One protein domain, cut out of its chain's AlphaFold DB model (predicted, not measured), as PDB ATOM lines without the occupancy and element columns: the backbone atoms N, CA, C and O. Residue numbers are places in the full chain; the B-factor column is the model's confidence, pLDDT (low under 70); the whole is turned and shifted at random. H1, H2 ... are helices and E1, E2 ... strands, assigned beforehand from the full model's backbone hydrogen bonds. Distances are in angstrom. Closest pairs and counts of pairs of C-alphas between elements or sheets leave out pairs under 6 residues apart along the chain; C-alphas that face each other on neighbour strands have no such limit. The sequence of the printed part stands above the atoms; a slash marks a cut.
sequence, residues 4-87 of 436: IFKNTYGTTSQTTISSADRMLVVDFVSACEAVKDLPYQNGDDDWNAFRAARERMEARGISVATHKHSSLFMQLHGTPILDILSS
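This is residues 4 to 87 of the 436 residues of an uncharacterized protein of Ampelomyces quisqualis (UniProt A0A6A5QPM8). A helical hairpin of H1 and H2 makes one side of the domain, with a small, poorly formed sheet of E1, E2 and E3 at one end of it. From that sheet E3 leads away to two short helices, of which H4 folds back toward H1 and H3 lies farther out. The printed part has 84 residues with four named helices and three named strands, in the order E1 E2 H1 H2 E3 H3 H4, and its class is mixed, helices and strands. The sheet runs E2 E1 E3, with E1 and E3 antiparallel and E2 meeting E1 only at a point. The whole is compact, with a radius of gyration of the C-alphas of 13.2 A and spans of 38 by 28 by 20 A.

E1, residues 4 to 8, is the inner strand of the sheet. E3, residues 62 to 65, is its antiparallel neighbour at 136 degrees, with N 5 and O 63 at 3.0 A and N 63 and O 5 at 2.9 A, within hydrogen-bond range. E2, residues 11 to 13, is the other edge strand and meets E1 only at a point, where C-alphas 12 and 7 face each other at 5.7 A. H2, residues 46 to 58, is on the sheet at a height over the sheet of 8.9 A, over none of its strands; its closest C-alphas to E3 are those of Met 57 and Ser 63, 7.1 A apart. H1, residues 19 to 35, only grazes the sheet with its residues 21 to 28. H1 and H2 form a helical hairpin: they touch, closest at the C-alphas of Ala 31 and Phe 50, 4.8 A, and run opposite ways at a shallow tilt of 30 degrees. H4, residues 80 to 86, is only just on the sheet, with 5 pairs of C-alphas within 10 A, and only grazes it with residues 85 to 86. H4 is close to H1 but not clearly touching, closest at the C-alphas of Cys 32 and Ile 81, 7.0 A. H3, residues 71 to 76, is not on the sheet; it is close to H4 but not clearly touching, with the C-alphas of Leu 76 and Leu 82 closest at 5.6 A. H3 is apart from H1 and H2. In H1, H2, H3 and H4 every O i to N i+4 pair is within hydrogen-bond range.

E1 begins at C-alpha 4, (-11.927, -28.978, -52.818), and is 12.5 A long. H1 measures 25.1 A and H2 18.3 A from first to last C-alpha; E2 measures 5.9 A, E3 9.8 A and H3 8.8 A. H4, 10.0 A, ends at C-alpha 86, (-14.748, -18.181, -44.659).

The C-alphas farthest apart are those of Thr 11 and Gly 43, 38.9 A. The printed part has no cut and no long link; H1 to H2 is short and the others are tight. The mean pLDDT of the printed part is 73.6, with 33 residues under 70, among them residues 7 to 15, 38 to 44 and 66 to 78.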
ATOM      1  N   ILE A   4     -12.387 -29.771 -51.692       67.75
ATOM      2  CA  ILE A   4     -11.927 -28.978 -52.818       67.75
ATOM      3  C   ILE A   4     -12.949 -29.177 -53.910       67.75
ATOM      4  O   ILE A   4     -13.173 -30.303 -54.360       67.75
ATOM      5  N   PHE A   5     -13.607 -28.092 -54.279       70.69
ATOM      6  CA  PHE A   5     -14.657 -28.116 -55.275       70.69
ATOM      7  C   PHE A   5     -14.135 -27.435 -56.528       70.69
ATOM      8  O   PHE A   5     -13.581 -26.340 -56.461       70.69
ATOM      9  N   LYS A   6     -14.305 -28.083 -57.680       70.81
ATOM     10  CA  LYS A   6     -14.059 -27.447 -58.970       70.81
ATOM     11  C   LYS A   6     -15.395 -26.987 -59.526       70.81
ATOM     12  O   LYS A   6     -16.266 -27.804 -59.827       70.81
ATOM     13  N   ASN A   7     -15.574 -25.678 -59.617       62.12
ATOM     14  CA  ASN A   7     -16.805 -25.106 -60.125       62.12
ATOM     15  C   ASN A   7     -16.766 -25.159 -61.654       62.12
ATOM     16  O   ASN A   7     -16.097 -24.358 -62.304       62.12
ATOM     17  N   THR A   8     -17.452 -26.141 -62.232       57.97
ATOM     18  CA  THR A   8     -17.563 -26.281 -63.686       57.97
ATOM     19  C   THR A   8     -19.016 -25.991 -64.039       57.97
ATOM     20  O   THR A   8     -19.902 -26.755 -63.675       57.97
ATOM     21  N   TYR A   9     -19.278 -24.857 -64.696       48.78
ATOM     22  CA  TYR A   9     -20.610 -24.502 -65.210       48.78
ATOM     23  C   TYR A   9     -21.747 -24.530 -64.168       48.78
ATOM     24  O   TYR A   9     -22.827 -25.057 -64.425       48.78
ATOM     25  N   GLY A  10     -21.515 -23.971 -62.976       55.12
ATOM     26  CA  GLY A  10     -22.576 -23.746 -61.982       55.12
ATOM     27  C   GLY A  10     -23.135 -25.007 -61.313       55.12
ATOM     28  O   GLY A  10     -24.126 -24.913 -60.594       55.12
ATOM     29  N   THR A  11     -22.512 -26.172 -61.513       50.94
ATOM     30  CA  THR A  11     -22.842 -27.405 -60.784       50.94
ATOM     31  C   THR A  11     -21.642 -27.872 -59.967       50.94
ATOM     32  O   THR A  11     -20.591 -28.241 -60.492       50.94
ATOM     33  N   THR A  12     -21.796 -27.854 -58.644       52.34
ATOM     34  CA  THR A  12     -20.777 -28.308 -57.697       52.34
ATOM     35  C   THR A  12     -20.769 -29.839 -57.670       52.34
ATOM     36  O   THR A  12     -21.522 -30.459 -56.924       52.34
ATOM     37  N   SER A  13     -19.950 -30.475 -58.509       57.03
ATOM     38  CA  SER A  13     -19.750 -31.931 -58.496       57.03
ATOM     39  C   SER A  13     -18.359 -32.279 -57.965       57.03
ATOM     40  O   SER A  13     -17.389 -31.569 -58.231       57.03
ATOM     41  N   GLN A  14     -18.242 -33.375 -57.203       55.84
ATOM     42  CA  GLN A  14     -16.943 -33.969 -56.863       55.84
ATOM     43  C   GLN A  14     -16.329 -34.553 -58.137       55.84
ATOM     44  O   GLN A  14     -16.510 -35.721 -58.466       55.84
ATOM     45  N   THR A  15     -15.643 -33.712 -58.900       59.88
ATOM     46  CA  THR A  15     -14.911 -34.129 -60.091       59.88
ATOM     47  C   THR A  15     -13.512 -34.589 -59.706       59.88
ATOM     48  O   THR A  15     -12.881 -34.050 -58.795       59.88
ATOM     49  N   THR A  16     -13.005 -35.595 -60.414       74.38
ATOM     50  CA  THR A  16     -11.604 -36.014 -60.331       74.38
ATOM     51  C   THR A  16     -10.689 -34.823 -60.608       74.38
ATOM     52  O   THR A  16     -10.622 -34.318 -61.727       74.38
ATOM     53  N   ILE A  17      -9.992 -34.372 -59.564       78.81
ATOM     54  CA  ILE A  17      -9.038 -33.261 -59.611       78.81
ATOM     55  C   ILE A  17      -7.861 -33.675 -60.502       78.81
ATOM     56  O   ILE A  17      -7.253 -34.727 -60.269       78.81
ATOM     57  N   SER A  18      -7.547 -32.863 -61.517       88.25
ATOM     58  CA  SER A  18      -6.409 -33.112 -62.411       88.25
ATOM     59  C   SER A  18      -5.082 -33.093 -61.639       88.25
ATOM     60  O   SER A  18      -4.994 -32.492 -60.569       88.25
ATOM     61  N   SER A  19      -4.031 -33.729 -62.164       85.31
ATOM     62  CA  SER A  19      -2.707 -33.723 -61.515       85.31
ATOM     63  C   SER A  19      -2.174 -32.302 -61.278       85.31
ATOM     64  O   SER A  19      -1.639 -32.028 -60.208       85.31
ATOM     65  N   ALA A  20      -2.396 -31.388 -62.225       86.94
ATOM     66  CA  ALA A  20      -2.037 -29.976 -62.094       86.94
ATOM     67  C   ALA A  20      -2.829 -29.272 -60.977       86.94
ATOM     68  O   ALA A  20      -2.255 -28.541 -60.175       86.94
ATOM     69  N   ASP A  21      -4.134 -29.536 -60.876       88.31
ATOM     70  CA  ASP A  21      -4.971 -28.943 -59.827       88.31
ATOM     71  C   ASP A  21      -4.595 -29.495 -58.434       88.31
ATOM     72  O   ASP A  21      -4.654 -28.761 -57.454       88.31
ATOM     73  N   ARG A  22      -4.133 -30.755 -58.327       85.44
ATOM     74  CA  ARG A  22      -3.615 -31.309 -57.058       85.44
ATOM     75  C   ARG A  22      -2.371 -30.574 -56.568       85.44
ATOM     76  O   ARG A  22      -2.222 -30.410 -55.364       85.44
ATOM     77  N   MET A  23      -1.500 -30.134 -57.472       88.12
ATOM     78  CA  MET A  23      -0.293 -29.405 -57.080       88.12
ATOM     79  C   MET A  23      -0.616 -28.019 -56.525       88.12
ATOM     80  O   MET A  23      -0.084 -27.650 -55.488       88.12
ATOM     81  N   LEU A  24      -1.578 -27.313 -57.125       87.94
ATOM     82  CA  LEU A  24      -2.058 -26.026 -56.605       87.94
ATOM     83  C   LEU A  24      -2.647 -26.138 -55.197       87.94
ATOM     84  O   LEU A  24      -2.471 -25.248 -54.373       87.94
ATOM     85  N   VAL A  25      -3.330 -27.246 -54.918       84.25
ATOM     86  CA  VAL A  25      -3.846 -27.537 -53.581       84.25
ATOM     87  C   VAL A  25      -2.707 -27.728 -52.588       84.25
ATOM     88  O   VAL A  25      -2.777 -27.188 -51.494       84.25
ATOM     89  N   VAL A  26      -1.674 -28.493 -52.946       86.81
ATOM     90  CA  VAL A  26      -0.517 -28.719 -52.066       86.81
ATOM     91  C   VAL A  26       0.198 -27.400 -51.770       86.81
ATOM     92  O   VAL A  26       0.446 -27.115 -50.601       86.81
ATOM     93  N   ASP A  27       0.435 -26.570 -52.790       88.19
ATOM     94  CA  ASP A  27       1.009 -25.228 -52.629       88.19
ATOM     95  C   ASP A  27       0.169 -24.369 -51.675       88.19
ATOM     96  O   ASP A  27       0.702 -23.720 -50.778       88.19
ATOM     97  N   PHE A  28      -1.157 -24.389 -51.837       88.19
ATOM     98  CA  PHE A  28      -2.068 -23.633 -50.986       88.19
ATOM     99  C   PHE A  28      -2.067 -24.116 -49.535       88.19
ATOM    100  O   PHE A  28      -2.017 -23.302 -48.619       88.19
ATOM    101  N   VAL A  29      -2.087 -25.433 -49.306       84.06
ATOM    102  CA  VAL A  29      -1.983 -25.999 -47.952       84.06
ATOM    103  C   VAL A  29      -0.651 -25.614 -47.315       84.06
ATOM    104  O   VAL A  29      -0.638 -25.201 -46.160       84.06
ATOM    105  N   SER A  30       0.449 -25.688 -48.067       85.56
ATOM    106  CA  SER A  30       1.768 -25.281 -47.579       85.56
ATOM    107  C   SER A  30       1.799 -23.800 -47.195       85.56
ATOM    108  O   SER A  30       2.366 -23.453 -46.164       85.56
ATOM    109  N   ALA A  31       1.157 -22.934 -47.982       86.81
ATOM    110  CA  ALA A  31       1.071 -21.512 -47.671       86.81
ATOM    111  C   ALA A  31       0.165 -21.225 -46.459       86.81
ATOM    112  O   ALA A  31       0.480 -20.347 -45.663       86.81
ATOM    113  N   CYS A  32      -0.920 -21.987 -46.268       83.88
ATOM    114  CA  CYS A  32      -1.725 -21.926 -45.043       83.88
ATOM    115  C   CYS A  32      -0.898 -22.300 -43.807       83.88
ATOM    116  O   CYS A  32      -0.957 -21.608 -42.799       83.88
ATOM    117  N   GLU A  33      -0.127 -23.387 -43.866       82.69
ATOM    118  CA  GLU A  33       0.702 -23.824 -42.736       82.69
ATOM    119  C   GLU A  33       1.757 -22.777 -42.353       82.69
ATOM    120  O   GLU A  33       2.018 -22.600 -41.167       82.69
ATOM    121  N   ALA A  34       2.302 -22.042 -43.329       82.19
ATOM    122  CA  ALA A  34       3.271 -20.975 -43.084       82.19
ATOM    123  C   ALA A  34       2.674 -19.757 -42.354       82.19
ATOM    124  O   ALA A  34       3.378 -19.098 -41.597       82.19
ATOM    125  N   VAL A  35       1.381 -19.461 -42.551       80.56
ATOM    126  CA  VAL A  35       0.744 -18.241 -42.009       80.56
ATOM    127  C   VAL A  35      -0.248 -18.490 -40.868       80.56
ATOM    128  O   VAL A  35      -0.790 -17.531 -40.324       80.56
ATOM    129  N   LYS A  36      -0.510 -19.746 -40.477       79.69
ATOM    130  CA  LYS A  36      -1.579 -20.080 -39.506       79.69
ATOM    131  C   LYS A  36      -1.343 -19.500 -38.112       79.69
ATOM    132  O   LYS A  36      -2.308 -19.120 -37.454       79.69
ATOM    133  N   ASP A  37      -0.077 -19.384 -37.723       74.25
ATOM    134  CA  ASP A  37       0.348 -18.878 -36.416       74.25
ATOM    135  C   ASP A  37       0.862 -17.426 -36.497       74.25
ATOM    136  O   ASP A  37       1.241 -16.840 -35.484       74.25
ATOM    137  N   LEU A  38       0.868 -16.821 -37.694       66.56
ATOM    138  CA  LEU A  38       1.362 -15.461 -37.898       66.56
ATOM    139  C   LEU A  38       0.246 -14.420 -37.702       66.56
ATOM    140  O   LEU A  38      -0.886 -14.613 -38.164       66.56
ATOM    141  N   PRO A  39       0.544 -13.267 -37.078       60.91
ATOM    142  CA  PRO A  39      -0.384 -12.147 -37.058       60.91
ATOM    143  C   PRO A  39      -0.613 -11.622 -38.483       60.91
ATOM    144  O   PRO A  39       0.300 -11.553 -39.310       60.91
ATOM    145  N   TYR A  40      -1.858 -11.244 -38.779       55.19
ATOM    146  CA  TYR A  40      -2.211 -10.599 -40.043       55.19
ATOM    147  C   TYR A  40      -1.508  -9.229 -40.107       55.19
ATOM    148  O   TYR A  40      -1.718  -8.424 -39.204       55.19
ATOM    149  N   GLN A  41      -0.722  -8.976 -41.166       55.66
ATOM    150  CA  GLN A  41      -0.038  -7.702 -41.511       55.66
ATOM    151  C   GLN A  41       1.414  -7.443 -41.043       55.66
ATOM    152  O   GLN A  41       1.857  -6.306 -41.155       55.66
ATOM    153  N   ASN A  42       2.220  -8.443 -40.662       41.25
ATOM    154  CA  ASN A  42       3.674  -8.228 -40.492       41.25
ATOM    155  C   ASN A  42       4.514  -8.939 -41.571       41.25
ATOM    156  O   ASN A  42       4.658 -10.157 -41.541       41.25
ATOM    157  N   GLY A  43       5.122  -8.173 -42.489       50.44
ATOM    158  CA  GLY A  43       6.303  -8.608 -43.258       50.44
ATOM    159  C   GLY A  43       6.092  -9.632 -44.383       50.44
ATOM    160  O   GLY A  43       6.851 -10.588 -44.483       50.44
ATOM    161  N   ASP A  44       5.034  -9.423 -45.164       69.50
ATOM    162  CA  ASP A  44       4.804  -9.579 -46.615       69.50
ATOM    163  C   ASP A  44       5.396 -10.675 -47.531       69.50
ATOM    164  O   ASP A  44       5.027 -10.657 -48.696       69.50
ATOM    165  N   ASP A  45       6.138 -11.699 -47.115       81.56
ATOM    166  CA  ASP A  45       6.452 -12.798 -48.066       81.56
ATOM    167  C   ASP A  45       5.489 -13.982 -47.932       81.56
ATOM    168  O   ASP A  45       4.836 -14.365 -48.907       81.56
ATOM    169  N   ASP A  46       5.284 -14.501 -46.720       81.94
ATOM    170  CA  ASP A  46       4.413 -15.664 -46.498       81.94
ATOM    171  C   ASP A  46       2.932 -15.339 -46.746       81.94
ATOM    172  O   ASP A  46       2.207 -16.101 -47.391       81.94
ATOM    173  N   TRP A  47       2.479 -14.156 -46.316       82.19
ATOM    174  CA  TRP A  47       1.120 -13.679 -46.595       82.19
ATOM    175  C   TRP A  47       0.896 -13.394 -48.087       82.19
ATOM    176  O   TRP A  47      -0.207 -13.621 -48.595       82.19
ATOM    177  N   ASN A  48       1.923 -12.945 -48.818       83.81
ATOM    178  CA  ASN A  48       1.843 -12.770 -50.271       83.81
ATOM    179  C   ASN A  48       1.886 -14.111 -51.005       83.81
ATOM    180  O   ASN A  48       1.119 -14.301 -51.948       83.81
ATOM    181  N   ALA A  49       2.681 -15.075 -50.537       84.00
ATOM    182  CA  ALA A  49       2.683 -16.442 -51.045       84.00
ATOM    183  C   ALA A  49       1.320 -17.121 -50.835       84.00
ATOM    184  O   ALA A  49       0.795 -17.745 -51.758       84.00
ATOM    185  N   PHE A  50       0.698 -16.936 -49.666       89.38
ATOM    186  CA  PHE A  50      -0.661 -17.397 -49.383       89.38
ATOM    187  C   PHE A  50      -1.698 -16.752 -50.313       89.38
ATOM    188  O   PHE A  50      -2.496 -17.469 -50.926       89.38
ATOM    189  N   ARG A  51      -1.659 -15.423 -50.490       85.62
ATOM    190  CA  ARG A  51      -2.548 -14.715 -51.429       85.62
ATOM    191  C   ARG A  51      -2.355 -15.197 -52.868       85.62
ATOM    192  O   ARG A  51      -3.331 -15.580 -53.507       85.62
ATOM    193  N   ALA A  52      -1.116 -15.296 -53.338       87.38
ATOM    194  CA  ALA A  52      -0.799 -15.781 -54.679       87.38
ATOM    195  C   ALA A  52      -1.219 -17.247 -54.889       87.38
ATOM    196  O   ALA A  52      -1.703 -17.620 -55.959       87.38
ATOM    197  N   ALA A  53      -1.067 -18.112 -53.880       88.81
ATOM    198  CA  ALA A  53      -1.548 -19.490 -53.945       88.81
ATOM    199  C   ALA A  53      -3.080 -19.546 -54.058       88.81
ATOM    200  O   ALA A  53      -3.602 -20.280 -54.900       88.81
ATOM    201  N   ARG A  54      -3.790 -18.723 -53.278       87.38
ATOM    202  CA  ARG A  54      -5.251 -18.596 -53.345       87.38
ATOM    203  C   ARG A  54      -5.718 -18.105 -54.716       87.38
ATOM    204  O   ARG A  54      -6.573 -18.742 -55.326       87.38
ATOM    205  N   GLU A  55      -5.129 -17.029 -55.229       87.56
ATOM    206  CA  GLU A  55      -5.469 -16.459 -56.541       87.56
ATOM    207  C   GLU A  55      -5.270 -17.478 -57.672       87.56
ATOM    208  O   GLU A  55      -6.121 -17.607 -58.556       87.56
ATOM    209  N   ARG A  56      -4.195 -18.282 -57.622       90.94
ATOM    210  CA  ARG A  56      -3.962 -19.370 -58.590       90.94
ATOM    211  C   ARG A  56      -5.034 -20.463 -58.522       90.94
ATOM    212  O   ARG A  56      -5.396 -21.011 -59.565       90.94
ATOM    213  N   MET A  57      -5.557 -20.785 -57.336       89.69
ATOM    214  CA  MET A  57      -6.673 -21.729 -57.185       89.69
ATOM    215  C   MET A  57      -7.981 -21.154 -57.738       89.69
ATOM    216  O   MET A  57      -8.671 -21.822 -58.515       89.69
ATOM    217  N   GLU A  58      -8.292 -19.904 -57.398       85.62
ATOM    218  CA  GLU A  58      -9.503 -19.215 -57.853       85.62
ATOM    219  C   GLU A  58      -9.515 -19.047 -59.380       85.62
ATOM    220  O   GLU A  58     -10.523 -19.353 -60.023       85.62
ATOM    221  N   ALA A  59      -8.375 -18.703 -59.991       88.19
ATOM    222  CA  ALA A  59      -8.211 -18.616 -61.447       88.19
ATOM    223  C   ALA A  59      -8.482 -19.947 -62.177       88.19
ATOM    224  O   ALA A  59      -8.783 -19.968 -63.371       88.19
ATOM    225  N   ARG A  60      -8.399 -21.078 -61.465       88.62
ATOM    226  CA  ARG A  60      -8.696 -22.427 -61.975       88.62
ATOM    227  C   ARG A  60     -10.119 -22.891 -61.659       88.62
ATOM    228  O   ARG A  60     -10.463 -24.039 -61.958       88.62
ATOM    229  N   GLY A  61     -10.940 -22.019 -61.069       87.19
ATOM    230  CA  GLY A  61     -12.291 -22.334 -60.615       87.19
ATOM    231  C   GLY A  61     -12.308 -23.307 -59.436       87.19
ATOM    232  O   GLY A  61     -13.284 -24.040 -59.270       87.19
ATOM    233  N   ILE A  62     -11.224 -23.372 -58.660       84.00
ATOM    234  CA  ILE A  62     -11.117 -24.241 -57.492       84.00
ATOM    235  C   ILE A  62     -11.495 -23.423 -56.259       84.00
ATOM    236  O   ILE A  62     -10.806 -22.464 -55.924       84.00
ATOM    237  N   SER A  63     -12.570 -23.810 -55.573       81.19
ATOM    238  CA  SER A  63     -12.933 -23.230 -54.282       81.19
ATOM    239  C   SER A  63     -12.562 -24.166 -53.135       81.19
ATOM    240  O   SER A  63     -12.689 -25.395 -53.216       81.19
ATOM    241  N   VAL A  64     -12.088 -23.561 -52.049       76.81
ATOM    242  CA  VAL A  64     -11.782 -24.241 -50.794       76.81
ATOM    243  C   VAL A  64     -12.921 -23.943 -49.834       76.81
ATOM    244  O   VAL A  64     -13.152 -22.787 -49.505       76.81
ATOM    245  N   ALA A  65     -13.635 -24.973 -49.382       72.31
ATOM    246  CA  ALA A  65     -14.621 -24.803 -48.322       72.31
ATOM    247  C   ALA A  65     -14.139 -25.495 -47.046       72.31
ATOM    248  O   ALA A  65     -13.796 -26.685 -47.042       72.31
ATOM    249  N   THR A  66     -14.150 -24.757 -45.940       63.50
ATOM    250  CA  THR A  66     -13.913 -25.311 -44.610       63.50
ATOM    251  C   THR A  66     -15.205 -25.933 -44.088       63.50
ATOM    252  O   THR A  66     -16.197 -25.244 -43.850       63.50
ATOM    253  N   HIS A  67     -15.222 -27.250 -43.884       67.50
ATOM    254  CA  HIS A  67     -16.322 -27.879 -43.154       67.50
ATOM    255  C   HIS A  67     -16.176 -27.590 -41.658       67.50
ATOM    256  O   HIS A  67     -15.146 -27.938 -41.076       67.50
ATOM    257  N   LYS A  68     -17.246 -27.066 -41.041       54.44
ATOM    258  CA  LYS A  68     -17.353 -26.719 -39.607       54.44
ATOM    259  C   LYS A  68     -16.999 -27.845 -38.618       54.44
ATOM    260  O   LYS A  68     -16.847 -27.585 -37.436       54.44
ATOM    261  N   HIS A  69     -16.864 -29.087 -39.085       53.44
ATOM    262  CA  HIS A  69     -16.581 -30.264 -38.251       53.44
ATOM    263  C   HIS A  69     -15.293 -31.002 -38.635       53.44
ATOM    264  O   HIS A  69     -15.075 -32.133 -38.214       53.44
ATOM    265  N   SER A  70     -14.442 -30.414 -39.480       66.38
ATOM    266  CA  SER A  70     -13.150 -31.033 -39.787       66.38
ATOM    267  C   SER A  70     -12.127 -30.723 -38.687       66.38
ATOM    268  O   SER A  70     -12.117 -29.618 -38.157       66.38
ATOM    269  N   SER A  71     -11.225 -31.662 -38.381       59.03
ATOM    270  CA  SER A  71     -10.100 -31.431 -37.451       59.03
ATOM    271  C   SER A  71      -9.275 -30.192 -37.816       59.03
ATOM    272  O   SER A  71      -8.778 -29.485 -36.953       59.03
ATOM    273  N   LEU A  72      -9.207 -29.892 -39.111       60.31
ATOM    274  CA  LEU A  72      -8.568 -28.705 -39.654       60.31
ATOM    275  C   LEU A  72      -9.329 -27.411 -39.324       60.31
ATOM    276  O   LEU A  72      -8.706 -26.402 -39.039       60.31
ATOM    277  N   PHE A  73     -10.666 -27.423 -39.327       66.38
ATOM    278  CA  PHE A  73     -11.454 -26.271 -38.876       66.38
ATOM    279  C   PHE A  73     -11.164 -25.955 -37.407       66.38
ATOM    280  O   PHE A  73     -11.018 -24.791 -37.066       66.38
ATOM    281  N   MET A  74     -11.001 -26.984 -36.566       65.06
ATOM    282  CA  MET A  74     -10.598 -26.806 -35.165       65.06
ATOM    283  C   MET A  74      -9.172 -26.254 -35.037       65.06
ATOM    284  O   MET A  74      -8.937 -25.400 -34.196       65.06
ATOM    285  N   GLN A  75      -8.240 -26.698 -35.887       61.81
ATOM    286  CA  GLN A  75      -6.860 -26.189 -35.907       61.81
ATOM    287  C   GLN A  75      -6.755 -24.750 -36.424       61.81
ATOM    288  O   GLN A  75      -5.872 -24.016 -36.005       61.81
ATOM    289  N   LEU A  76      -7.651 -24.346 -37.327       61.22
ATOM    290  CA  LEU A  76      -7.700 -22.990 -37.873       61.22
ATOM    291  C   LEU A  76      -8.614 -22.060 -37.058       61.22
ATOM    292  O   LEU A  76      -8.668 -20.862 -37.341       61.22
ATOM    293  N   HIS A  77      -9.339 -22.572 -36.061       67.88
ATOM    294  CA  HIS A  77     -10.257 -21.779 -35.249       67.88
ATOM    295  C   HIS A  77      -9.492 -20.716 -34.451       67.88
ATOM    296  O   HIS A  77      -8.614 -21.040 -33.660       67.88
ATOM    297  N   GLY A  78      -9.823 -19.438 -34.664       56.75
ATOM    298  CA  GLY A  78      -9.109 -18.301 -34.067       56.75
ATOM    299  C   GLY A  78      -7.890 -17.812 -34.864       56.75
ATOM    300  O   GLY A  78      -7.302 -16.791 -34.503       56.75
ATOM    301  N   THR A  79      -7.532 -18.477 -35.969       70.50
ATOM    302  CA  THR A  79      -6.479 -18.013 -36.889       70.50
ATOM    303  C   THR A  79      -7.052 -17.043 -37.933       70.50
ATOM    304  O   THR A  79      -8.197 -17.221 -38.362       70.50
ATOM    305  N   PRO A  80      -6.277 -16.055 -38.429       64.06
ATOM    306  CA  PRO A  80      -6.735 -15.169 -39.506       64.06
ATOM    307  C   PRO A  80      -7.064 -15.920 -40.809       64.06
ATOM    308  O   PRO A  80      -7.862 -15.450 -41.617       64.06
ATOM    309  N   ILE A  81      -6.483 -17.108 -41.017       75.00
ATOM    310  CA  ILE A  81      -6.749 -17.952 -42.188       75.00
ATOM    311  C   ILE A  81      -8.214 -18.359 -42.255       75.00
ATOM    312  O   ILE A  81      -8.795 -18.343 -43.339       75.00
ATOM    313  N   LEU A  82      -8.818 -18.738 -41.125       78.12
ATOM    314  CA  LEU A  82     -10.208 -19.178 -41.120       78.12
ATOM    315  C   LEU A  82     -11.143 -18.047 -41.544       78.12
ATOM    316  O   LEU A  82     -12.060 -18.296 -42.325       78.12
ATOM    317  N   ASP A  83     -10.871 -16.821 -41.100       68.31
ATOM    318  CA  ASP A  83     -11.629 -15.635 -41.498       68.31
ATOM    319  C   ASP A  83     -11.494 -15.372 -43.002       68.31
ATOM    320  O   ASP A  83     -12.488 -15.137 -43.686       68.31
ATOM    321  N   ILE A  84     -10.276 -15.492 -43.542       70.50
ATOM    322  CA  ILE A  84      -9.992 -15.284 -44.969       70.50
ATOM    323  C   ILE A  84     -10.617 -16.383 -45.842       70.50
ATOM    324  O   ILE A  84     -11.085 -16.108 -46.947       70.50
ATOM    325  N   LEU A  85     -10.615 -17.629 -45.371       74.19
ATOM    326  CA  LEU A  85     -11.217 -18.772 -46.061       74.19
ATOM    327  C   LEU A  85     -12.745 -18.783 -45.975       74.19
ATOM    328  O   LEU A  85     -13.402 -19.324 -46.862       74.19
ATOM    329  N   SER A  86     -13.302 -18.224 -44.902       71.19
ATOM    330  CA  SER A  86     -14.748 -18.181 -44.659       71.19
ATOM    331  C   SER A  86     -15.401 -16.905 -45.194       71.19
ATOM    332  O   SER A  86     -16.630 -16.844 -45.262       71.19
ATOM    333  N   SER A  87     -14.619 -15.889 -45.573       62.56
ATOM    334  CA  SER A  87     -15.138 -14.672 -46.187       62.56
ATOM    335  C   SER A  87     -15.464 -14.909 -47.665       62.56
ATOM    336  O   SER A  87     -14.608 -15.221 -48.493       62.56
TER     337      SER A  87